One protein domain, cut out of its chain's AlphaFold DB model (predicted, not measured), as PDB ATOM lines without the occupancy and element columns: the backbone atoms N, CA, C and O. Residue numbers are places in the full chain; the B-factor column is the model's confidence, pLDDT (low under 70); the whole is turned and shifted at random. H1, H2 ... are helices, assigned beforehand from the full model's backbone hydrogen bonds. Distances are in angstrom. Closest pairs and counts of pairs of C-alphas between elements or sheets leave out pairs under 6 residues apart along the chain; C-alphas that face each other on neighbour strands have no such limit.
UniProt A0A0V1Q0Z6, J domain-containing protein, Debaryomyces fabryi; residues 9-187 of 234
ATOM      1  N   LEU A   9      55.859  28.942  18.805       92.50
ATOM      2  CA  LEU A   9      54.744  28.006  18.648       92.50
ATOM      3  C   LEU A   9      53.622  28.590  17.783       92.50
ATOM      4  O   LEU A   9      53.129  27.908  16.890       92.50
ATOM      5  N   SER A  10      53.261  29.860  17.986       91.12
ATOM      6  CA  SER A  10      52.242  30.529  17.171       91.12
ATOM      7  C   SER A  10      52.669  30.683  15.704       91.12
ATOM      8  O   SER A  10      51.852  30.525  14.794       91.12
ATOM      9  N   ALA A  11      53.952  30.960  15.446       88.44
ATOM     10  CA  ALA A  11      54.481  31.033  14.087       88.44
ATOM     11  C   ALA A  11      54.449  29.664  13.384       88.44
ATOM     12  O   ALA A  11      54.057  29.589  12.216       88.44
ATOM     13  N   GLU A  12      54.809  28.599  14.101       89.38
ATOM     14  CA  GLU A  12      54.773  27.226  13.593       89.38
ATOM     15  C   GLU A  12      53.333  26.760  13.331       89.38
ATOM     16  O   GLU A  12      53.035  26.220  12.269       89.38
ATOM     17  N   GLU A  13      52.398  27.053  14.238       90.44
ATOM     18  CA  GLU A  13      50.971  26.772  14.048       90.44
ATOM     19  C   GLU A  13      50.427  27.453  12.782       90.44
ATOM     20  O   GLU A  13      49.691  26.847  11.996       90.44
ATOM     21  N   LEU A  14      50.829  28.704  12.534       87.56
ATOM     22  CA  LEU A  14      50.434  29.430  11.332       87.56
ATOM     23  C   LEU A  14      51.032  28.803  10.064       87.56
ATOM     24  O   LEU A  14      50.346  28.738   9.041       87.56
ATOM     25  N   ALA A  15      52.289  28.350  10.110       88.12
ATOM     26  CA  ALA A  15      52.933  27.653   8.997       88.12
ATOM     27  C   ALA A  15      52.209  26.335   8.677       88.12
ATOM     28  O   ALA A  15      51.801  26.124   7.535       88.12
ATOM     29  N   LEU A  16      51.924  25.523   9.697       89.75
ATOM     30  CA  LEU A  16      51.171  24.275   9.560       89.75
ATOM     31  C   LEU A  16      49.754  24.505   9.023       89.75
ATOM     32  O   LEU A  16      49.274  23.745   8.184       89.75
ATOM     33  N   SER A  17      49.080  25.569   9.463       89.12
ATOM     34  CA  SER A  17      47.749  25.937   8.969       89.12
ATOM     35  C   SER A  17      47.763  26.295   7.475       89.12
ATOM     36  O   SER A  17      46.886  25.865   6.721       89.12
ATOM     37  N   LYS A  18      48.793  27.022   7.020       91.00
ATOM     38  CA  LYS A  18      48.997  27.343   5.597       91.00
ATOM     39  C   LYS A  18      49.258  26.088   4.769       91.00
ATOM     40  O   LYS A  18      48.624  25.911   3.730       91.00
ATOM     41  N   ASP A  19      50.148  25.219   5.239       91.69
ATOM     42  CA  ASP A  19      50.487  23.975   4.546       91.69
ATOM     43  C   ASP A  19      49.290  23.028   4.464       91.69
ATOM     44  O   ASP A  19      48.999  22.488   3.397       91.69
ATOM     45  N   ARG A  20      48.510  22.921   5.544       93.19
ATOM     46  CA  ARG A  20      47.263  22.149   5.562       93.19
ATOM     47  C   ARG A  20      46.249  22.662   4.541       93.19
ATOM     48  O   ARG A  20      45.575  21.858   3.899       93.19
ATOM     49  N   GLU A  21      46.123  23.978   4.371       91.94
ATOM     50  CA  GLU A  21      45.226  24.544   3.355       91.94
ATOM     51  C   GLU A  21      45.733  24.277   1.930       91.94
ATOM     52  O   GLU A  21      44.931  23.952   1.051       91.94
ATOM     53  N   ILE A  22      47.048  24.359   1.698       93.69
ATOM     54  CA  ILE A  22      47.668  24.002   0.411       93.69
ATOM     55  C   ILE A  22      47.371  22.538   0.077       93.69
ATOM     56  O   ILE A  22      46.906  22.237  -1.022       93.69
ATOM     57  N   GLU A  23      47.585  21.629   1.025       94.06
ATOM     58  CA  GLU A  23      47.294  20.209   0.838       94.06
ATOM     59  C   GLU A  23      45.806  19.952   0.607       94.06
ATOM     60  O   GLU A  23      45.459  19.200  -0.302       94.06
ATOM     61  N   ARG A  24      44.915  20.627   1.346       94.00
ATOM     62  CA  ARG A  24      43.464  20.541   1.126       94.00
ATOM     63  C   ARG A  24      43.102  20.903  -0.316       94.00
ATOM     64  O   ARG A  24      42.432  20.121  -0.982       94.00
ATOM     65  N   VAL A  25      43.570  22.053  -0.811       93.88
ATOM     66  CA  VAL A  25      43.297  22.531  -2.182       93.88
ATOM     67  C   VAL A  25      43.856  21.576  -3.244       93.88
ATOM     68  O   VAL A  25      43.236  21.372  -4.291       93.88
ATOM     69  N   LEU A  26      45.022  20.981  -2.993       92.75
ATOM     70  CA  LEU A  26      45.652  20.042  -3.924       92.75
ATOM     71  C   LEU A  26      44.996  18.657  -3.924       92.75
ATOM     72  O   LEU A  26      44.988  17.999  -4.968       92.75
ATOM     73  N   ASN A  27      44.425  18.243  -2.797       93.12
ATOM     74  CA  ASN A  27      43.708  16.977  -2.665       93.12
ATOM     75  C   ASN A  27      42.267  17.049  -3.193       93.12
ATOM     76  O   ASN A  27      41.694  16.013  -3.520       93.12
ATOM     77  N   CYS A  28      41.677  18.243  -3.307       92.88
ATOM     78  CA  CYS A  28      40.391  18.417  -3.982       92.88
ATOM     79  C   CYS A  28      40.473  18.005  -5.462       92.88
ATOM     80  O   CYS A  28      41.496  18.212  -6.128       92.88
ATOM     81  N   CYS A  29      39.365  17.470  -5.986       92.06
ATOM     82  CA  CYS A  29      39.243  17.138  -7.401       92.06
ATOM     83  C   CYS A  29      39.481  18.402  -8.262       92.06
ATOM     84  O   CYS A  29      38.875  19.438  -7.978       92.06
ATOM     85  N   PRO A  30      40.327  18.357  -9.313       88.75
ATOM     86  CA  PRO A  30      40.655  19.535 -10.124       88.75
ATOM     87  C   PRO A  30      39.456  20.222 -10.787       88.75
ATOM     88  O   PRO A  30      39.540  21.403 -11.118       88.75
ATOM     89  N   TRP A  31      38.369  19.482 -11.007       92.62
ATOM     90  CA  TRP A  31      37.147  19.970 -11.649       92.62
ATOM     91  C   TRP A  31      36.060  20.392 -10.663       92.62
ATOM     92  O   TRP A  31      35.015  20.881 -11.081       92.62
ATOM     93  N   ASP A  32      36.309  20.241  -9.361       94.88
ATOM     94  CA  ASP A  32      35.396  20.693  -8.319       94.88
ATOM     95  C   ASP A  32      35.802  22.069  -7.784       94.88
ATOM     96  O   ASP A  32      36.467  22.217  -6.752       94.88
ATOM     97  N   TYR A  33      35.385  23.110  -8.499       94.81
ATOM     98  CA  TYR A  33      35.714  24.492  -8.153       94.81
ATOM     99  C   TYR A  33      35.082  24.948  -6.829       94.81
ATOM    100  O   TYR A  33      35.679  25.752  -6.103       94.81
ATOM    101  N   TYR A  34      33.913  24.408  -6.475       93.81
ATOM    102  CA  TYR A  34      33.232  24.716  -5.218       93.81
ATOM    103  C   TYR A  34      33.996  24.146  -4.019       93.81
ATOM    104  O   TYR A  34      34.290  24.891  -3.079       93.81
ATOM    105  N   SER A  35      34.426  22.881  -4.079       93.25
ATOM    106  CA  SER A  35      35.256  22.270  -3.028       93.25
ATOM    107  C   SER A  35      36.631  22.926  -2.900       93.25
ATOM    108  O   SER A  35      37.131  23.128  -1.785       93.25
ATOM    109  N   VAL A  36      37.234  23.337  -4.021       93.94
ATOM    110  CA  VAL A  36      38.508  24.077  -4.027       93.94
ATOM    111  C   VAL A  36      38.380  25.382  -3.233       93.94
ATOM    112  O   VAL A  36      39.183  25.628  -2.323       93.94
ATOM    113  N   LEU A  37      37.332  26.177  -3.480       92.38
ATOM    114  CA  LEU A  37      37.051  27.380  -2.688       92.38
ATOM    115  C   LEU A  37      36.469  27.075  -1.300       92.38
ATOM    116  O   LEU A  37      36.535  27.934  -0.425       92.38
ATOM    117  N   GLY A  38      35.971  25.864  -1.052       90.12
ATOM    118  CA  GLY A  38      35.316  25.485   0.201       90.12
ATOM    119  C   GLY A  38      33.974  26.192   0.393       90.12
ATOM    120  O   GLY A  38      33.684  26.666   1.489       90.12
ATOM    121  N   ILE A  39      33.201  26.323  -0.686       90.12
ATOM    122  CA  ILE A  39      31.877  26.950  -0.695       90.12
ATOM    123  C   ILE A  39      30.847  25.876  -1.019       90.12
ATOM    124  O   ILE A  39      31.044  25.093  -1.942       90.12
ATOM    125  N   ASN A  40      29.743  25.857  -0.275       86.69
ATOM    126  CA  ASN A  40      28.647  24.933  -0.531       86.69
ATOM    127  C   ASN A  40      27.673  25.544  -1.559       86.69
ATOM    128  O   ASN A  40      27.026  26.538  -1.224       86.69
ATOM    129  N   PRO A  41      27.542  24.973  -2.773       85.62
ATOM    130  CA  PRO A  41      26.648  25.498  -3.806       85.62
ATOM    131  C   PRO A  41      25.160  25.272  -3.511       85.62
ATOM    132  O   PRO A  41      24.324  25.947  -4.099       85.62
ATOM    133  N   LEU A  42      24.820  24.341  -2.614       80.38
ATOM    134  CA  LEU A  42      23.434  23.974  -2.299       80.38
ATOM    135  C   LEU A  42      22.766  24.961  -1.341       80.38
ATOM    136  O   LEU A  42      21.544  24.984  -1.211       80.38
ATOM    137  N   LYS A  43      23.558  25.797  -0.663       78.94
ATOM    138  CA  LYS A  43      23.017  26.891   0.139       78.94
ATOM    139  C   LYS A  43      22.538  27.975  -0.819       78.94
ATOM    140  O   LYS A  43      23.355  28.684  -1.404       78.94
ATOM    141  N   LYS A  44      21.216  28.093  -0.976       67.31
ATOM    142  CA  LYS A  44      20.570  29.191  -1.706       67.31
ATOM    143  C   LYS A  44      20.831  30.498  -0.964       67.31
ATOM    144  O   LYS A  44      20.091  30.880  -0.065       67.31
ATOM    145  N   ASP A  45      21.935  31.138  -1.311       71.75
ATOM    146  CA  ASP A  45      22.312  32.442  -0.797       71.75
ATOM    147  C   ASP A  45      22.414  33.402  -1.980       71.75
ATOM    148  O   ASP A  45      23.264  33.232  -2.862       71.75
ATOM    149  N   ASP A  46      21.570  34.433  -1.989       72.75
ATOM    150  CA  ASP A  46      21.594  35.504  -2.992       72.75
ATOM    151  C   ASP A  46      22.970  36.201  -3.048       72.75
ATOM    152  O   ASP A  46      23.310  36.885  -4.014       72.75
ATOM    153  N   GLN A  47      23.806  36.015  -2.017       80.94
ATOM    154  CA  GLN A  47      25.155  36.561  -1.924       80.94
ATOM    155  C   GLN A  47      26.272  35.575  -2.297       80.94
ATOM    156  O   GLN A  47      27.444  35.887  -2.052       80.94
ATOM    157  N   LEU A  48      25.971  34.428  -2.920       85.56
ATOM    158  CA  LEU A  48      26.969  33.408  -3.276       85.56
ATOM    159  C   LEU A  48      28.162  33.988  -4.061       85.56
ATOM    160  O   LEU A  48      29.320  33.712  -3.742       85.56
ATOM    161  N   GLN A  49      27.909  34.887  -5.017       86.00
ATOM    162  CA  GLN A  49      28.963  35.567  -5.787       86.00
ATOM    163  C   GLN A  49      29.880  36.444  -4.922       86.00
ATOM    164  O   GLN A  49      31.103  36.475  -5.094       86.00
ATOM    165  N   ASN A  50      29.314  37.135  -3.932       88.31
ATOM    166  CA  ASN A  50      30.098  37.925  -2.989       88.31
ATOM    167  C   ASN A  50      30.912  37.027  -2.049       88.31
ATOM    168  O   ASN A  50      32.043  37.376  -1.697       88.31
ATOM    169  N   GLN A  51      30.370  35.869  -1.660       89.62
ATOM    170  CA  GLN A  51      31.091  34.877  -0.864       89.62
ATOM    171  C   GLN A  51      32.271  34.279  -1.631       89.62
ATOM    172  O   GLN A  51      33.355  34.184  -1.060       89.62
ATOM    173  N   ILE A  52      32.110  33.968  -2.922       91.94
ATOM    174  CA  ILE A  52      33.194  33.498  -3.802       91.94
ATOM    175  C   ILE A  52      34.368  34.480  -3.776       91.94
ATOM    176  O   ILE A  52      35.483  34.108  -3.405       91.94
ATOM    177  N   LYS A  53      34.107  35.766  -4.042       92.00
ATOM    178  CA  LYS A  53      35.146  36.811  -4.059       92.00
ATOM    179  C   LYS A  53      35.818  36.998  -2.697       92.00
ATOM    180  O   LYS A  53      37.039  37.147  -2.619       92.00
ATOM    181  N   LYS A  54      35.044  36.998  -1.606       92.81
ATOM    182  CA  LYS A  54      35.576  37.144  -0.237       92.81
ATOM    183  C   LYS A  54      36.454  35.955   0.153       92.81
ATOM    184  O   LYS A  54      37.564  36.150   0.653       92.81
ATOM    185  N   THR A  55      35.976  34.741  -0.096       93.00
ATOM    186  CA  THR A  55      36.676  33.500   0.241       93.00
ATOM    187  C   THR A  55      37.948  33.348  -0.581       93.00
ATOM    188  O   THR A  55      38.996  33.053  -0.010       93.00
ATOM    189  N   TYR A  56      37.899  33.653  -1.881       95.00
ATOM    190  CA  TYR A  56      39.083  33.677  -2.739       95.00
ATOM    191  C   TYR A  56      40.152  34.636  -2.209       95.00
ATOM    192  O   TYR A  56      41.285  34.215  -1.988       95.00
ATOM    193  N   ARG A  57      39.802  35.896  -1.908       93.62
ATOM    194  CA  ARG A  57      40.753  36.879  -1.352       93.62
ATOM    195  C   ARG A  57      41.396  36.387  -0.054       93.62
ATOM    196  O   ARG A  57      42.610  36.502   0.108       93.62
ATOM    197  N   LYS A  58      40.595  35.816   0.851       93.62
ATOM    198  CA  LYS A  58      41.073  35.277   2.133       93.62
ATOM    199  C   LYS A  58      42.037  34.103   1.932       93.62
ATOM    200  O   LYS A  58      43.098  34.083   2.549       93.62
ATOM    201  N   LYS A  59      41.683  33.143   1.073       92.81
ATOM    202  CA  LYS A  59      42.482  31.932   0.827       92.81
ATOM    203  C   LYS A  59      43.765  32.235   0.068       92.81
ATOM    204  O   LYS A  59      44.829  31.810   0.494       92.81
ATOM    205  N   THR A  60      43.684  33.050  -0.977       93.31
ATOM    206  CA  THR A  60      44.843  33.541  -1.727       93.31
ATOM    207  C   THR A  60      45.869  34.212  -0.821       93.31
ATOM    208  O   THR A  60      47.056  33.931  -0.941       93.31
ATOM    209  N   LEU A  61      45.432  35.069   0.107       91.62
ATOM    210  CA  LEU A  61      46.350  35.733   1.036       91.62
ATOM    211  C   LEU A  61      47.045  34.732   1.972       91.62
ATOM    212  O   LEU A  61      48.212  34.923   2.312       91.62
ATOM    213  N   LEU A  62      46.331  33.675   2.374       90.56
ATOM    214  CA  LEU A  62      46.849  32.623   3.243       90.56
ATOM    215  C   LEU A  62      47.904  31.762   2.534       90.56
ATOM    216  O   LEU A  62      48.951  31.502   3.121       90.56
ATOM    217  N   ILE A  63      47.653  31.369   1.279       91.62
ATOM    218  CA  ILE A  63      48.510  30.439   0.520       91.62
ATOM    219  C   ILE A  63      49.401  31.113  -0.534       91.62
ATOM    220  O   ILE A  63      49.885  30.456  -1.455       91.62
ATOM    221  N   HIS A  64      49.604  32.427  -0.439       91.12
ATOM    222  CA  HIS A  64      50.364  33.171  -1.441       91.12
ATOM    223  C   HIS A  64      51.814  32.653  -1.539       91.12
ATOM    224  O   HIS A  64      52.488  32.589  -0.508       91.12
ATOM    225  N   PRO A  65      52.345  32.365  -2.744       92.44
ATOM    226  CA  PRO A  65      53.665  31.742  -2.906       92.44
ATOM    227  C   PRO A  65      54.828  32.589  -2.360       92.44
ATOM    228  O   PRO A  65      55.832  32.043  -1.933       92.44
ATOM    229  N   ASP A  66      54.677  33.915  -2.306       91.19
ATOM    230  CA  ASP A  66      55.662  34.824  -1.682       91.19
ATOM    231  C   ASP A  66      55.683  34.746  -0.138       91.19
ATOM    232  O   ASP A  66      56.672  35.071   0.506       91.19
ATOM    233  N   LYS A  67      54.574  34.322   0.488       85.81
ATOM    234  CA  LYS A  67      54.400  34.308   1.957       85.81
ATOM    235  C   LYS A  67      54.515  32.915   2.577       85.81
ATOM    236  O   LYS A  67      54.398  32.788   3.804       85.81
ATOM    237  N   VAL A  68      54.662  31.877   1.755       88.19
ATOM    238  CA  VAL A  68      54.716  30.476   2.180       88.19
ATOM    239  C   VAL A  68      55.915  29.808   1.521       88.19
ATOM    240  O   VAL A  68      56.057  29.851   0.307       88.19
ATOM    241  N   SER A  69      56.762  29.155   2.317       87.38
ATOM    242  CA  SER A  69      57.978  28.490   1.820       87.38
ATOM    243  C   SER A  69      57.705  27.169   1.079       87.38
ATOM    244  O   SER A  69      58.639  26.528   0.597       87.38
ATOM    245  N   ASN A  70      56.449  26.723   1.020       89.88
ATOM    246  CA  ASN A  70      56.067  25.431   0.465       89.88
ATOM    247  C   ASN A  70      56.165  25.437  -1.073       89.88
ATOM    248  O   ASN A  70      55.506  26.254  -1.723       89.88
ATOM    249  N   PRO A  71      56.899  24.491  -1.690       92.44
ATOM    250  CA  PRO A  71      57.074  24.443  -3.143       92.44
ATOM    251  C   PRO A  71      55.770  24.193  -3.912       92.44
ATOM    252  O   PRO A  71      55.693  24.486  -5.103       92.44
ATOM    253  N   LYS A  72      54.734  23.654  -3.258       93.31
ATOM    254  CA  LYS A  72      53.431  23.385  -3.879       93.31
ATOM    255  C   LYS A  72      52.473  24.584  -3.828       93.31
ATOM    256  O   LYS A  72      51.413  24.527  -4.454       93.31
ATOM    257  N   ALA A  73      52.830  25.665  -3.127       93.12
ATOM    258  CA  ALA A  73      51.995  26.861  -3.000       93.12
ATOM    259  C   ALA A  73      51.587  27.485  -4.354       93.12
ATOM    260  O   ALA A  73      50.402  27.784  -4.510       93.12
ATOM    261  N   PRO A  74      52.475  27.611  -5.370       94.50
ATOM    262  CA  PRO A  74      52.088  28.139  -6.683       94.50
ATOM    263  C   PRO A  74      50.975  27.322  -7.353       94.50
ATOM    264  O   PRO A  74      49.994  27.883  -7.829       94.50
ATOM    265  N   HIS A  75      51.064  25.989  -7.307       93.81
ATOM    266  CA  HIS A  75      50.047  25.114  -7.896       93.81
ATOM    267  C   HIS A  75      48.691  25.225  -7.191       93.81
ATOM    268  O   HIS A  75      47.650  25.218  -7.847       93.81
ATOM    269  N   ALA A  76      48.684  25.324  -5.859       94.50
ATOM    270  CA  ALA A  76      47.450  25.526  -5.104       94.50
ATOM    271  C   ALA A  76      46.836  26.908  -5.390       94.50
ATOM    272  O   ALA A  76      45.619  27.026  -5.544       94.50
ATOM    273  N   PHE A  77      47.673  27.938  -5.523       94.88
ATOM    274  CA  PHE A  77      47.254  29.286  -5.890       94.88
ATOM    275  C   PHE A  77      46.605  29.332  -7.282       94.88
ATOM    276  O   PHE A  77      45.511  29.879  -7.431       94.88
ATOM    277  N   ASP A  78      47.210  28.682  -8.279       94.75
ATOM    278  CA  ASP A  78      46.650  28.598  -9.632       94.75
ATOM    279  C   ASP A  78      45.291  27.882  -9.652       94.75
ATOM    280  O   ASP A  78      44.370  28.317 -10.349       94.75
ATOM    281  N   ARG A  79      45.116  26.830  -8.838       94.56
ATOM    282  CA  ARG A  79      43.817  26.154  -8.683       94.56
ATOM    283  C   ARG A  79      42.754  27.069  -8.085       94.56
ATOM    284  O   ARG A  79      41.640  27.104  -8.605       94.56
ATOM    285  N   LEU A  80      43.081  27.827  -7.033       95.00
ATOM    286  CA  LEU A  80      42.152  28.807  -6.455       95.00
ATOM    287  C   LEU A  80      41.760  29.877  -7.475       95.00
ATOM    288  O   LEU A  80      40.589  30.241  -7.556       95.00
ATOM    289  N   LYS A  81      42.726  30.366  -8.259       94.75
ATOM    290  CA  LYS A  81      42.491  31.370  -9.297       94.75
ATOM    291  C   LYS A  81      41.582  30.837 -10.403       94.75
ATOM    292  O   LYS A  81      40.642  31.527 -10.783       94.75
ATOM    293  N   LYS A  82      41.818  29.611 -10.895       94.56
ATOM    294  CA  LYS A  82      40.925  28.978 -11.880       94.56
ATOM    295  C   LYS A  82      39.517  28.801 -11.306       94.56
ATOM    296  O   LYS A  82      38.549  29.126 -11.982       94.56
ATOM    297  N   ALA A  83      39.407  28.335 -10.062       94.94
ATOM    298  CA  ALA A  83      38.118  28.131  -9.411       94.94
ATOM    299  C   ALA A  83      37.321  29.434  -9.256       94.94
ATOM    300  O   ALA A  83      36.133  29.455  -9.560       94.94
ATOM    301  N   GLU A  84      37.961  30.527  -8.826       94.75
ATOM    302  CA  GLU A  84      37.288  31.828  -8.738       94.75
ATOM    303  C   GLU A  84      36.862  32.340 -10.112       94.75
ATOM    304  O   GLU A  84      35.711  32.743 -10.264       94.75
ATOM    305  N   LEU A  85      37.735  32.230 -11.116       93.81
ATOM    306  CA  LEU A  85      37.426  32.648 -12.478       93.81
ATOM    307  C   LEU A  85      36.193  31.916 -13.017       93.81
ATOM    308  O   LEU A  85      35.234  32.571 -13.412       93.81
ATOM    309  N   VAL A  86      36.170  30.580 -12.954       93.69
ATOM    310  CA  VAL A  86      35.038  29.767 -13.433       93.69
ATOM    311  C   VAL A  86      33.744  30.119 -12.703       93.69
ATOM    312  O   VAL A  86      32.700  30.294 -13.326       93.69
ATOM    313  N   LEU A  87      33.799  30.252 -11.375       92.06
ATOM    314  CA  LEU A  87      32.609  30.497 -10.563       92.06
ATOM    315  C   LEU A  87      32.077  31.935 -10.669       92.06
ATOM    316  O   LEU A  87      30.885  32.148 -10.415       92.06
ATOM    317  N   SER A  88      32.930  32.885 -11.066       89.94
ATOM    318  CA  SER A  88      32.584  34.303 -11.221       89.94
ATOM    319  C   SER A  88      31.687  34.606 -12.422       89.94
ATOM    320  O   SER A  88      30.992  35.619 -12.401       89.94
ATOM    321  N   PHE A  89      31.680  33.746 -13.447       88.00
ATOM    322  CA  PHE A  89      30.802  33.914 -14.602       88.00
ATOM    323  C   PHE A  89      29.379  33.504 -14.255       88.00
ATOM    324  O   PHE A  89      29.155  32.414 -13.730       88.00
ATOM    325  N   ASP A  90      28.404  34.341 -14.573       84.56
ATOM    326  CA  ASP A  90      27.003  33.946 -14.496       84.56
ATOM    327  C   ASP A  90      26.676  32.967 -15.625       84.56
ATOM    328  O   ASP A  90      27.252  33.044 -16.708       84.56
ATOM    329  N   VAL A  91      25.799  31.999 -15.346       84.25
ATOM    330  CA  VAL A  91      25.351  31.025 -16.348       84.25
ATOM    331  C   VAL A  91      24.101  31.608 -17.000       84.25
ATOM    332  O   VAL A  91      23.080  31.691 -16.316       84.25
ATOM    333  N   PRO A  92      24.155  32.030 -18.277       84.56
ATOM    334  CA  PRO A  92      22.974  32.514 -18.978       84.56
ATOM    335  C   PRO A  92      21.936  31.397 -19.105       84.56
ATOM    336  O   PRO A  92      22.287  30.227 -19.273       84.56
ATOM    337  N   GLU A  93      20.654  31.757 -19.065       80.56
ATOM    338  CA  GLU A  93      19.564  30.796 -19.279       80.56
ATOM    339  C   GLU A  93      19.483  30.356 -20.747       80.56
ATOM    340  O   GLU A  93      19.201  29.193 -21.041       80.56
ATOM    341  N   ASN A  94      19.775  31.274 -21.673       85.50
ATOM    342  CA  ASN A  94      19.657  31.043 -23.107       85.50
ATOM    343  C   ASN A  94      20.986  30.585 -23.719       85.50
ATOM    344  O   ASN A  94      22.003  31.273 -23.636       85.50
ATOM    345  N   GLU A  95      20.959  29.468 -24.447       84.19
ATOM    346  CA  GLU A  95      22.143  28.934 -25.140       84.19
ATOM    347  C   GLU A  95      22.696  29.910 -26.197       84.19
ATOM    348  O   GLU A  95      23.902  29.990 -26.413       84.19
ATOM    349  N   SER A  96      21.833  30.717 -26.824       82.44
ATOM    350  CA  SER A  96      22.250  31.737 -27.797       82.44
ATOM    351  C   SER A  96      23.081  32.860 -27.174       82.44
ATOM    352  O   SER A  96      23.926  33.442 -27.852       82.44
ATOM    353  N   GLU A  97      22.857  33.170 -25.894       83.25
ATOM    354  CA  GLU A  97      23.671  34.148 -25.169       83.25
ATOM    355  C   GLU A  97      25.059  33.581 -24.898       83.25
ATOM    356  O   GLU A  97      26.043  34.284 -25.115       83.25
ATOM    357  N   ILE A  98      25.151  32.292 -24.551       83.25
ATOM    358  CA  ILE A  98      26.429  31.581 -24.425       83.25
ATOM    359  C   ILE A  98      27.172  31.619 -25.764       83.25
ATOM    360  O   ILE A  98      28.343  31.988 -25.791       83.25
ATOM    361  N   GLU A  99      26.491  31.339 -26.883       85.38
ATOM    362  CA  GLU A  99      27.095  31.324 -28.225       85.38
ATOM    363  C   GLU A  99      27.661  32.688 -28.671       85.38
ATOM    364  O   GLU A  99      28.570  32.751 -29.496       85.38
ATOM    365  N   SER A 100      27.173  33.785 -28.097       85.19
ATOM    366  CA  SER A 100      27.624  35.141 -28.431       85.19
ATOM    367  C   SER A 100      28.900  35.591 -27.706       85.19
ATOM    368  O   SER A 100      29.511  36.583 -28.110       85.19
ATOM    369  N   VAL A 101      29.310  34.884 -26.646       88.75
ATOM    370  CA  VAL A 101      30.484  35.246 -25.834       88.75
ATOM    371  C   VAL A 101      31.776  34.737 -26.488       88.75
ATOM    372  O   VAL A 101      31.760  33.856 -27.349       88.75
ATOM    373  N   ASP A 102      32.923  35.278 -26.081       92.00
ATOM    374  CA  ASP A 102      34.228  34.770 -26.494       92.00
ATOM    375  C   ASP A 102      34.437  33.291 -26.104       92.00
ATOM    376  O   ASP A 102      33.870  32.792 -25.129       92.00
ATOM    377  N   GLU A 103      35.283  32.584 -26.860       91.00
ATOM    378  CA  GLU A 103      35.541  31.149 -26.666       91.00
ATOM    379  C   GLU A 103      36.045  30.808 -25.255       91.00
ATOM    380  O   GLU A 103      35.728  29.741 -24.725       91.00
ATOM    381  N   THR A 104      36.802  31.706 -24.616       90.06
ATOM    382  CA  THR A 104      37.355  31.451 -23.280       90.06
ATOM    383  C   THR A 104      36.293  31.578 -22.191       90.06
ATOM    384  O   THR A 104      36.192  30.708 -21.329       90.06
ATOM    385  N   SER A 105      35.444  32.600 -22.260       89.81
ATOM    386  CA  SER A 105      34.303  32.764 -21.361       89.81
ATOM    387  C   SER A 105      33.278  31.654 -21.566       89.81
ATOM    388  O   SER A 105      32.791  31.100 -20.582       89.81
ATOM    389  N   LYS A 106      33.007  31.250 -22.816       91.25
ATOM    390  CA  LYS A 106      32.178  30.072 -23.125       91.25
ATOM    391  C   LYS A 106      32.671  28.824 -22.411       91.25
ATOM    392  O   LYS A 106      31.870  28.113 -21.807       91.25
ATOM    393  N   LEU A 107      33.979  28.562 -22.459       91.75
ATOM    394  CA  LEU A 107      34.581  27.420 -21.778       91.75
ATOM    395  C   LEU A 107      34.280  27.457 -20.273       91.75
ATOM    396  O   LEU A 107      33.800  26.469 -19.727       91.75
ATOM    397  N   TYR A 108      34.492  28.598 -19.614       92.81
ATOM    398  CA  TYR A 108      34.249  28.734 -18.175       92.81
ATOM    399  C   TYR A 108      32.764  28.660 -17.796       92.81
ATOM    400  O   TYR A 108      32.417  28.004 -16.814       92.81
ATOM    401  N   ILE A 109      31.880  29.267 -18.589       92.62
ATOM    402  CA  ILE A 109      30.425  29.174 -18.404       92.62
ATOM    403  C   ILE A 109      29.978  27.714 -18.515       92.62
ATOM    404  O   ILE A 109      29.240  27.230 -17.656       92.62
ATOM    405  N   ASN A 110      30.463  26.988 -19.525       92.19
ATOM    406  CA  ASN A 110      30.137  25.577 -19.724       92.19
ATOM    407  C   ASN A 110      30.704  24.691 -18.610       92.19
ATOM    408  O   ASN A 110      30.000  23.809 -18.122       92.19
ATOM    409  N   GLU A 111      31.934  24.947 -18.154       93.38
ATOM    410  CA  GLU A 111      32.518  24.264 -16.995       93.38
ATOM    411  C   GLU A 111      31.659  24.473 -15.733       93.38
ATOM    412  O   GLU A 111      31.344  23.504 -15.037       93.38
ATOM    413  N   LYS A 112      31.216  25.711 -15.459       92.94
ATOM    414  CA  LYS A 112      30.328  26.020 -14.328       92.94
ATOM    415  C   LYS A 112      28.960  25.354 -14.477       92.94
ATOM    416  O   LYS A 112      28.487  24.730 -13.528       92.94
ATOM    417  N   LYS A 113      28.336  25.449 -15.655       92.06
ATOM    418  CA  LYS A 113      27.036  24.832 -15.970       92.06
ATOM    419  C   LYS A 113      27.083  23.317 -15.766       92.06
ATOM    420  O   LYS A 113      26.212  22.766 -15.095       92.06
ATOM    421  N   ARG A 114      28.134  22.660 -16.269       94.19
ATOM    422  CA  ARG A 114      28.396  21.231 -16.047       94.19
ATOM    423  C   ARG A 114      28.517  20.917 -14.559       94.19
ATOM    424  O   ARG A 114      27.861  19.997 -14.084       94.19
ATOM    425  N   LEU A 115      29.325  21.678 -13.819       93.94
ATOM    426  CA  LEU A 115      29.537  21.426 -12.394       93.94
ATOM    427  C   LEU A 115      28.228  21.539 -11.601       93.94
ATOM    428  O   LEU A 115      27.912  20.647 -10.821       93.94
ATOM    429  N   VAL A 116      27.429  22.583 -11.840       92.25
ATOM    430  CA  VAL A 116      26.108  22.747 -11.207       92.25
ATOM    431  C   VAL A 116      25.185  21.567 -11.529       92.25
ATOM    432  O   VAL A 116      24.516  21.053 -10.634       92.25
ATOM    433  N   ALA A 117      25.182  21.084 -12.774       93.31
ATOM    434  CA  ALA A 117      24.399  19.911 -13.156       93.31
ATOM    435  C   ALA A 117      24.831  18.643 -12.396       93.31
ATOM    436  O   ALA A 117      23.969  17.888 -11.953       93.31
ATOM    437  N   ILE A 118      26.138  18.438 -12.187       94.81
ATOM    438  CA  ILE A 118      26.671  17.304 -11.413       94.81
ATOM    439  C   ILE A 118      26.241  17.386  -9.943       94.81
ATOM    440  O   ILE A 118      25.807  16.382  -9.382       94.81
ATOM    441  N   TYR A 119      26.314  18.567  -9.323       93.62
ATOM    442  CA  TYR A 119      25.847  18.760  -7.944       93.62
ATOM    443  C   TYR A 119      24.352  18.447  -7.804       93.62
ATOM    444  O   TYR A 119      23.971  17.689  -6.911       93.62
ATOM    445  N   ASN A 120      23.524  18.956  -8.719       92.06
ATOM    446  CA  ASN A 120      22.086  18.687  -8.731       92.06
ATOM    447  C   ASN A 120      21.786  17.199  -8.968       92.06
ATOM    448  O   ASN A 120      20.892  16.635  -8.342       92.06
ATOM    449  N   ASP A 121      22.503  16.532  -9.872       93.50
ATOM    450  CA  ASP A 121      22.328  15.098 -10.119       93.50
ATOM    451  C   ASP A 121      22.733  14.258  -8.895       93.50
ATOM    452  O   ASP A 121      21.980  13.378  -8.474       93.50
ATOM    453  N   ALA A 122      23.863  14.574  -8.258       93.44
ATOM    454  CA  ALA A 122      24.306  13.911  -7.034       93.44
ATOM    455  C   ALA A 122      23.287  14.071  -5.891       93.44
ATOM    456  O   ALA A 122      22.907  13.081  -5.256       93.44
ATOM    457  N   GLU A 123      22.795  15.291  -5.669       91.69
ATOM    458  CA  GLU A 123      21.727  15.594  -4.711       91.69
ATOM    459  C   GLU A 123      20.462  14.774  -5.016       91.69
ATOM    460  O   GLU A 123      19.966  14.038  -4.158       91.69
ATOM    461  N   ASN A 124      19.989  14.792  -6.266       91.19
ATOM    462  CA  ASN A 124      18.798  14.057  -6.694       91.19
ATOM    463  C   ASN A 124      18.931  12.536  -6.526       91.19
ATOM    464  O   ASN A 124      17.980  11.874  -6.099       91.19
ATOM    465  N   ARG A 125      20.092  11.949  -6.848       93.12
ATOM    466  CA  ARG A 125      20.359  10.514  -6.642       93.12
ATOM    467  C   ARG A 125      20.264  10.152  -5.162       93.12
ATOM    468  O   ARG A 125      19.642   9.145  -4.806       93.12
ATOM    469  N   LEU A 126      20.841  10.981  -4.295       92.25
ATOM    470  CA  LEU A 126      20.832  10.753  -2.854       92.25
ATOM    471  C   LEU A 126      19.432  10.925  -2.252       92.25
ATOM    472  O   LEU A 126      19.016  10.046  -1.489       92.25
ATOM    473  N   LEU A 127      18.677  11.948  -2.664       91.19
ATOM    474  CA  LEU A 127      17.273  12.146  -2.277       91.19
ATOM    475  C   LEU A 127      16.400  10.957  -2.694       91.19
ATOM    476  O   LEU A 127      15.682  10.389  -1.871       91.19
ATOM    477  N   ARG A 128      16.516  10.497  -3.949       91.88
ATOM    478  CA  ARG A 128      15.776   9.322  -4.454       91.88
ATOM    479  C   ARG A 128      16.093   8.053  -3.672       91.88
ATOM    480  O   ARG A 128      15.199   7.254  -3.403       91.88
ATOM    481  N   SER A 129      17.355   7.877  -3.286       91.75
ATOM    482  CA  SER A 129      17.788   6.750  -2.454       91.75
ATOM    483  C   SER A 129      17.448   6.905  -0.964       91.75
ATOM    484  O   SER A 129      17.767   6.008  -0.185       91.75
ATOM    485  N   LYS A 130      16.808   8.019  -0.562       90.31
ATOM    486  CA  LYS A 130      16.497   8.390   0.832       90.31
ATOM    487  C   LYS A 130      17.723   8.372   1.754       90.31
ATOM    488  O   LYS A 130      17.607   8.125   2.951       90.31
ATOM    489  N   LYS A 131      18.911   8.604   1.187       86.69
ATOM    490  CA  LYS A 131      20.171   8.700   1.936       86.69
ATOM    491  C   LYS A 131      20.387  10.083   2.536       86.69
ATOM    492  O   LYS A 131      21.208  10.199   3.434       86.69
ATOM    493  N   ILE A 132      19.697  11.097   2.032       87.56
ATOM    494  CA  ILE A 132      19.682  12.455   2.577       87.56
ATOM    495  C   ILE A 132      18.227  12.911   2.698       87.56
ATOM    496  O   ILE A 132      17.347  12.367   2.021       87.56
ATOM    497  N   MET A 133      17.984  13.881   3.572       82.38
ATOM    498  CA  MET A 133      16.665  14.482   3.757       82.38
ATOM    499  C   MET A 133      16.512  15.703   2.846       82.38
ATOM    500  O   MET A 133      17.477  16.425   2.613       82.38
ATOM    501  N   GLU A 134      15.300  15.936   2.342       80.81
ATOM    502  CA  GLU A 134      14.979  17.156   1.596       80.81
ATOM    503  C   GLU A 134      14.942  18.357   2.549       80.81
ATOM    504  O   GLU A 134      14.302  18.306   3.602       80.81
ATOM    505  N   GLY A 135      15.624  19.441   2.186       73.69
ATOM    506  CA  GLY A 135      15.591  20.688   2.939       73.69
ATOM    507  C   GLY A 135      16.577  21.723   2.408       73.69
ATOM    508  O   GLY A 135      17.555  21.386   1.751       73.69
ATOM    509  N   ASP A 136      16.339  22.995   2.732       69.00
ATOM    510  CA  ASP A 136      17.202  24.105   2.297       69.00
ATOM    511  C   ASP A 136      18.522  24.196   3.092       69.00
ATOM    512  O   ASP A 136      19.446  24.910   2.700       69.00
ATOM    513  N   ASN A 137      18.630  23.486   4.221       74.81
ATOM    514  CA  ASN A 137      19.837  23.450   5.042       74.81
ATOM    515  C   ASN A 137      20.241  22.006   5.342       74.81
ATOM    516  O   ASN A 137      19.753  21.388   6.290       74.81
ATOM    517  N   TYR A 138      21.140  21.484   4.515       80.06
ATOM    518  CA  TYR A 138      21.710  20.154   4.684       80.06
ATOM    519  C   TYR A 138      22.537  20.053   5.966       80.06
ATOM    520  O   TYR A 138      23.315  20.955   6.295       80.06
ATOM    521  N   SER A 139      22.402  18.921   6.663       85.75
ATOM    522  CA  SER A 139      23.350  18.536   7.709       85.75
ATOM    523  C   SER A 139      24.759  18.451   7.118       85.75
ATOM    524  O   SER A 139      24.924  18.134   5.938       85.75
ATOM    525  N   GLU A 140      25.784  18.682   7.940       85.69
ATOM    526  CA  GLU A 140      27.176  18.516   7.512       85.69
ATOM    527  C   GLU A 140      27.396  17.108   6.942       85.69
ATOM    528  O   GLU A 140      28.016  16.946   5.899       85.69
ATOM    529  N   GLU A 141      26.792  16.088   7.552       88.38
ATOM    530  CA  GLU A 141      26.878  14.704   7.078       88.38
ATOM    531  C   GLU A 141      26.259  14.502   5.690       88.38
ATOM    532  O   GLU A 141      26.824  13.782   4.862       88.38
ATOM    533  N   ASP A 142      25.118  15.136   5.416       89.88
ATOM    534  CA  ASP A 142      24.443  15.040   4.121       89.88
ATOM    535  C   ASP A 142      25.265  15.739   3.038       89.88
ATOM    536  O   ASP A 142      25.450  15.195   1.949       89.88
ATOM    537  N   TYR A 143      25.843  16.898   3.362       88.25
ATOM    538  CA  TYR A 143      26.747  17.597   2.458       88.25
ATOM    539  C   TYR A 143      27.999  16.769   2.154       88.25
ATOM    540  O   TYR A 143      28.373  16.646   0.990       88.25
ATOM    541  N   GLN A 144      28.597  16.115   3.155       90.50
ATOM    542  CA  GLN A 144      29.732  15.216   2.922       90.50
ATOM    543  C   GLN A 144      29.360  14.024   2.024       90.50
ATOM    544  O   GLN A 144      30.162  13.617   1.185       90.50
ATOM    545  N   ARG A 145      28.137  13.481   2.133       92.50
ATOM    546  CA  ARG A 145      27.652  12.421   1.224       92.50
ATOM    547  C   ARG A 145      27.517  12.923  -0.210       92.50
ATOM    548  O   ARG A 145      27.909  12.208  -1.132       92.50
ATOM    549  N   ILE A 146      26.992  14.134  -0.398       92.31
ATOM    550  CA  ILE A 146      26.881  14.758  -1.722       92.31
ATOM    551  C   ILE A 146      28.274  14.995  -2.302       92.31
ATOM    552  O   ILE A 146      28.537  14.577  -3.424       92.31
ATOM    553  N   LEU A 147      29.194  15.578  -1.529       92.12
ATOM    554  CA  LEU A 147      30.573  15.814  -1.956       92.12
ATOM    555  C   LEU A 147      31.308  14.530  -2.339       92.12
ATOM    556  O   LEU A 147      32.037  14.519  -3.330       92.12
ATOM    557  N   ALA A 148      31.113  13.445  -1.586       93.56
ATOM    558  CA  ALA A 148      31.701  12.152  -1.913       93.56
ATOM    559  C   ALA A 148      31.211  11.644  -3.278       93.56
ATOM    560  O   ALA A 148      32.025  11.228  -4.101       93.56
ATOM    561  N   LEU A 149      29.905  11.750  -3.544       94.44
ATOM    562  CA  LEU A 149      29.315  11.341  -4.819       94.44
ATOM    563  C   LEU A 149      29.732  12.260  -5.979       94.44
ATOM    564  O   LEU A 149      30.063  11.774  -7.055       94.44
ATOM    565  N   VAL A 150      29.779  13.578  -5.767       95.50
ATOM    566  CA  VAL A 150      30.290  14.540  -6.762       95.50
ATOM    567  C   VAL A 150      31.752  14.245  -7.092       95.50
ATOM    568  O   VAL A 150      32.131  14.215  -8.259       95.50
ATOM    569  N   THR A 151      32.570  13.970  -6.076       94.06
ATOM    570  CA  THR A 151      33.980  13.606  -6.253       94.06
ATOM    571  C   THR A 151      34.125  12.306  -7.043       94.06
ATOM    572  O   THR A 151      35.003  12.209  -7.898       94.06
ATOM    573  N   GLU A 152      33.272  11.312  -6.790       95.38
ATOM    574  CA  GLU A 152      33.226  10.064  -7.557       95.38
ATOM    575  C   GLU A 152      32.901  10.326  -9.035       95.38
ATOM    576  O   GLU A 152      33.707   9.964  -9.892       95.38
ATOM    577  N   ILE A 153      31.810  11.048  -9.320       95.38
ATOM    578  CA  ILE A 153      31.389  11.399 -10.688       95.38
ATOM    579  C   ILE A 153      32.503  12.154 -11.425       95.38
ATOM    580  O   ILE A 153      32.884  11.791 -12.536       95.38
ATOM    581  N   LEU A 154      33.090  13.177 -10.799       95.25
ATOM    582  CA  LEU A 154      34.154  13.961 -11.426       95.25
ATOM    583  C   LEU A 154      35.411  13.126 -11.696       95.25
ATOM    584  O   LEU A 154      36.029  13.280 -12.748       95.25
ATOM    585  N   ASN A 155      35.790  12.230 -10.783       94.25
ATOM    586  CA  ASN A 155      36.932  11.341 -10.992       94.25
ATOM    587  C   ASN A 155      36.685  10.328 -12.117       94.25
ATOM    588  O   ASN A 155      37.627   9.971 -12.825       94.25
ATOM    589  N   GLU A 156      35.452   9.850 -12.284       94.88
ATOM    590  CA  GLU A 156      35.070   9.011 -13.423       94.88
ATOM    591  C   GLU A 156      35.183   9.777 -14.741       94.88
ATOM    592  O   GLU A 156      35.772   9.262 -15.691       94.88
ATOM    593  N   GLU A 157      34.716  11.026 -14.787       93.56
ATOM    594  CA  GLU A 157      34.824  11.854 -15.988       93.56
ATOM    595  C   GLU A 157      36.289  12.169 -16.350       93.56
ATOM    596  O   GLU A 157      36.650  12.092 -17.523       93.56
ATOM    597  N   ILE A 158      37.162  12.441 -15.366       93.06
ATOM    598  CA  ILE A 158      38.608  12.639 -15.608       93.06
ATOM    599  C   ILE A 158      39.224  11.384 -16.227       93.06
ATOM    600  O   ILE A 158      39.967  11.463 -17.206       93.06
ATOM    601  N   LYS A 159      38.909  10.211 -15.667       94.19
ATOM    602  CA  LYS A 159      39.399   8.932 -16.196       94.19
ATOM    603  C   LYS A 159      38.897   8.694 -17.615       94.19
ATOM    604  O   LYS A 159      39.658   8.218 -18.452       94.19
ATOM    605  N   GLN A 160      37.636   9.018 -17.888       94.12
ATOM    606  CA  GLN A 160      37.048   8.837 -19.208       94.12
ATOM    607  C   GLN A 160      37.720   9.734 -20.254       94.12
ATOM    608  O   GLN A 160      38.070   9.247 -21.329       94.12
ATOM    609  N   GLU A 161      37.975  11.003 -19.927       92.62
ATOM    610  CA  GLU A 161      38.696  11.919 -20.815       92.62
ATOM    611  C   GLU A 161      40.140  11.451 -21.058       92.62
ATOM    612  O   GLU A 161      40.637  11.494 -22.185       92.62
ATOM    613  N   GLU A 162      40.820  10.937 -20.029       94.06
ATOM    614  CA  GLU A 162      42.166  10.379 -20.176       94.06
ATOM    615  C   GLU A 162      42.181   9.154 -21.106       94.06
ATOM    616  O   GLU A 162      43.048   9.040 -21.979       94.06
ATOM    617  N   ILE A 163      41.200   8.257 -20.968       96.31
ATOM    618  CA  ILE A 163      41.030   7.097 -21.852       96.31
ATOM    619  C   ILE A 163      40.794   7.554 -23.294       96.31
ATOM    620  O   ILE A 163      41.453   7.051 -24.208       96.31
ATOM    621  N   GLU A 164      39.891   8.510 -23.508       95.56
ATOM    622  CA  GLU A 164      39.557   9.021 -24.838       95.56
ATOM    623  C   GLU A 164      40.753   9.713 -25.498       95.56
ATOM    624  O   GLU A 164      41.090   9.426 -26.651       95.56
ATOM    625  N   LYS A 165      41.481  10.541 -24.745       95.50
ATOM    626  CA  LYS A 165      42.706  11.193 -25.211       95.50
ATOM    627  C   LYS A 165      43.775  10.176 -25.600       95.50
ATOM    628  O   LYS A 165      44.374  10.291 -26.670       95.50
ATOM    629  N   ASN A 166      44.003   9.165 -24.765       95.81
ATOM    630  CA  ASN A 166      44.962   8.099 -25.054       95.81
ATOM    631  C   ASN A 166      44.549   7.298 -26.295       95.81
ATOM    632  O   ASN A 166      45.389   6.977 -27.140       95.81
ATOM    633  N   PHE A 167      43.258   7.006 -26.443       96.81
ATOM    634  CA  PHE A 167      42.722   6.340 -27.624       96.81
ATOM    635  C   PHE A 167      42.944   7.175 -28.891       96.81
ATOM    636  O   PHE A 167      43.466   6.656 -29.881       96.81
ATOM    637  N   GLN A 168      42.634   8.470 -28.856       96.38
ATOM    638  CA  GLN A 168      42.832   9.380 -29.982       96.38
ATOM    639  C   GLN A 168      44.312   9.480 -30.380       96.38
ATOM    640  O   GLN A 168      44.647   9.326 -31.555       96.38
ATOM    641  N   GLN A 169      45.214   9.630 -29.405       95.50
ATOM    642  CA  GLN A 169      46.660   9.645 -29.650       95.50
ATOM    643  C   GLN A 169      47.145   8.349 -30.308       95.50
ATOM    644  O   GLN A 169      47.956   8.384 -31.236       95.50
ATOM    645  N   GLN A 170      46.628   7.192 -29.884       95.25
ATOM    646  CA  GLN A 170      46.951   5.915 -30.523       95.25
ATOM    647  C   GLN A 170      46.438   5.842 -31.966       95.25
ATOM    648  O   GLN A 170      47.141   5.323 -32.837       95.25
ATOM    649  N   GLN A 171      45.232   6.344 -32.244       95.88
ATOM    650  CA  GLN A 171      44.681   6.387 -33.603       95.88
ATOM    651  C   GLN A 171      45.509   7.297 -34.517       95.88
ATOM    652  O   GLN A 171      45.830   6.919 -35.646       95.88
ATOM    653  N   GLU A 172      45.907   8.471 -34.032       95.31
ATOM    654  CA  GLU A 172      46.768   9.403 -34.761       95.31
ATOM    655  C   GLU A 172      48.159   8.819 -35.008       95.31
ATOM    656  O   GLU A 172      48.646   8.852 -36.140       95.31
ATOM    657  N   ALA A 173      48.765   8.192 -33.997       96.19
ATOM    658  CA  ALA A 173      50.049   7.514 -34.135       96.19
ATOM    659  C   ALA A 173      49.993   6.393 -35.186       96.19
ATOM    660  O   ALA A 173      50.898   6.279 -36.014       96.19
ATOM    661  N   LYS A 174      48.907   5.607 -35.214       96.31
ATOM    662  CA  LYS A 174      48.676   4.580 -36.243       96.31
ATOM    663  C   LYS A 174      48.550   5.186 -37.641       96.31
ATOM    664  O   LYS A 174      49.204   4.705 -38.565       96.31
ATOM    665  N   LYS A 175      47.766   6.258 -37.803       96.62
ATOM    666  CA  LYS A 175      47.621   6.968 -39.088       96.62
ATOM    667  C   LYS A 175      48.958   7.529 -39.576       96.62
ATOM    668  O   LYS A 175      49.310   7.350 -40.740       96.62
ATOM    669  N   MET A 176      49.727   8.155 -38.687       96.19
ATOM    670  CA  MET A 176      51.050   8.698 -39.001       96.19
ATOM    671  C   MET A 176      52.057   7.602 -39.361       96.19
ATOM    672  O   MET A 176      52.828   7.765 -40.309       96.19
ATOM    673  N   ALA A 177      52.039   6.471 -38.651       96.31
ATOM    674  CA  ALA A 177      52.880   5.321 -38.966       96.31
ATOM    675  C   ALA A 177      52.550   4.737 -40.347       96.31
ATOM    676  O   ALA A 177      53.467   4.473 -41.127       96.31
ATOM    677  N   GLU A 178      51.265   4.604 -40.686       96.38
ATOM    678  CA  GLU A 178      50.847   4.114 -42.002       96.38
ATOM    679  C   GLU A 178      51.235   5.088 -43.121       96.38
ATOM    680  O   GLU A 178      51.800   4.672 -44.132       96.38
ATOM    681  N   LEU A 179      51.037   6.395 -42.917       96.50
ATOM    682  CA  LEU A 179      51.455   7.416 -43.878       96.50
ATOM    683  C   LEU A 179      52.971   7.361 -44.131       96.50
ATOM    684  O   LEU A 179      53.419   7.400 -45.280       96.50
ATOM    685  N   LYS A 180      53.766   7.207 -43.064       96.50
ATOM    686  CA  LYS A 180      55.223   7.060 -43.155       96.50
ATOM    687  C   LYS A 180      55.617   5.778 -43.888       96.50
ATOM    688  O   LYS A 180      56.529   5.818 -44.712       96.50
ATOM    689  N   ARG A 181      54.921   4.664 -43.642       96.88
ATOM    690  CA  ARG A 181      55.155   3.380 -44.320       96.88
ATOM    691  C   ARG A 181      54.887   3.481 -45.821       96.88
ATOM    692  O   ARG A 181      55.736   3.095 -46.621       96.88
ATOM    693  N   VAL A 182      53.760   4.080 -46.209       96.81
ATOM    694  CA  VAL A 182      53.413   4.334 -47.616       96.81
ATOM    695  C   VAL A 182      54.447   5.245 -48.283       96.81
ATOM    696  O   VAL A 182      54.860   4.992 -49.417       96.81
ATOM    697  N   GLN A 183      54.905   6.290 -47.591       95.62
ATOM    698  CA  GLN A 183      55.944   7.183 -48.103       95.62
ATOM    699  C   GLN A 183      57.276   6.446 -48.316       95.62
ATOM    700  O   GLN A 183      57.874   6.563 -49.386       95.62
ATOM    701  N   GLN A 184      57.703   5.628 -47.350       96.12
ATOM    702  CA  GLN A 184      58.904   4.796 -47.468       96.12
ATOM    703  C   GLN A 184      58.800   3.806 -48.631       96.12
ATOM    704  O   GLN A 184      59.750   3.657 -49.396       96.12
ATOM    705  N   GLU A 185      57.646   3.161 -48.821       95.88
ATOM    706  CA  GLU A 185      57.432   2.242 -49.941       95.88
ATOM    707  C   GLU A 185      57.529   2.969 -51.292       95.88
ATOM    708  O   GLU A 185      58.172   2.478 -52.223       95.88
ATOM    709  N   ARG A 186      56.948   4.171 -51.404       95.56
ATOM    710  CA  ARG A 186      57.059   5.013 -52.607       95.56
ATOM    711  C   ARG A 186      58.505   5.407 -52.887       95.56
ATOM    712  O   ARG A 186      58.937   5.356 -54.036       95.56
ATOM    713  N   GLU A 187      59.257   5.787 -51.861       96.50
ATOM    714  CA  GLU A 187      60.675   6.129 -51.990       96.50
ATOM    715  C   GLU A 187      61.524   4.924 -52.395       96.50
ATOM    716  O   GLU A 187      62.374   5.047 -53.277       96.50
TER     717      GLU A 187
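What this domain is: This is residues 9 to 187 of the 234 residues of the protein "J domain-containing protein" of Debaryomyces fabryi (UniProt A0A0V1Q0Z6). A loose body of helices has one very long helix, H7, running out of it, and residues 159 to 187 of H7 stick out far beyond the rest. In the body, H3 and H4 fold back on each other as a hairpin with short H2 packed on it, H1 meets H4 with its last turns, and H6 crosses near the end of H4 and joins it to H7. The printed part has 179 residues with seven named helices, H1 to H7 in chain order, and no named strand; the class is all helix. The whole is loose, with a radius of gyration of the C-alphas of 21.2 A, and elongated, spanning 72 by 46 by 36 A.

Where its parts are: Find C-alpha 9 at (54.744, 28.006, 18.648); from there H1 runs 26.4 A through residues 9 to 27. Next come H2, residues 33 to 37, and H3, residues 48 to 62, 20.9 A long. Look for C-alpha 73 at (51.995, 26.861, -3.000), where H4, residues 73 to 88, begins its 22.4 A. H5 is residues 95 to 100, and H6, residues 103 to 128, covers 36.9 A. H7, residues 140 to 187, runs 69.4 A to C-alpha 187 at (60.675, 6.129, -51.990).

How they stand to each other: Start at H4, the hub, which touches H1, H2, H3 and H6. Its hairpin with H3 has a shallow tilt of 12 degrees, opposite ways, and the closest C-alphas are those of Thr 60 and Phe 77, 6.4 A apart. H2 touches H4, closest at the C-alphas of Tyr 33 and Ala 83, 4.5 A. With residues 22 to 26 alone, H1 touches H4 at a steep tilt of 58 degrees; the C-alphas of Ile 22 and Ala 76, the closest, are 5.7 A apart. Residues 85 to 87 of H4 touch H6, about perpendicular at 85 degrees, closest at the C-alphas of Val 86 and Tyr 108, 4.9 A. H5 and H6 form a hairpin but only just touch, with 3 pairs of C-alphas within 8 A, the closest being those of Ile 98 and Lys 106, 6.1 A. Residues 118 to 126 of H6 touch residues 146 to 153 of H7 at a steep tilt of 49 degrees, closest at the C-alphas of Ala 122 and Ile 146, 6.0 A. H7 is apart from H1, H3, H4 and H5. In each of the seven helices, every O i to N i+4 pair is within hydrogen-bond range.

The domain as a whole: The two C-alphas farthest apart, those of Leu 9 and Arg 186, are 74.9 A apart. Without residues 159 to 187, which stand free, the body spans 49 by 41 by 31 A. The printed part has no cut, and the link from H6 to H7, 11 residues, is long. Mean pLDDT of the printed part is 91.0; look at residues 44 and 136 for values under 70.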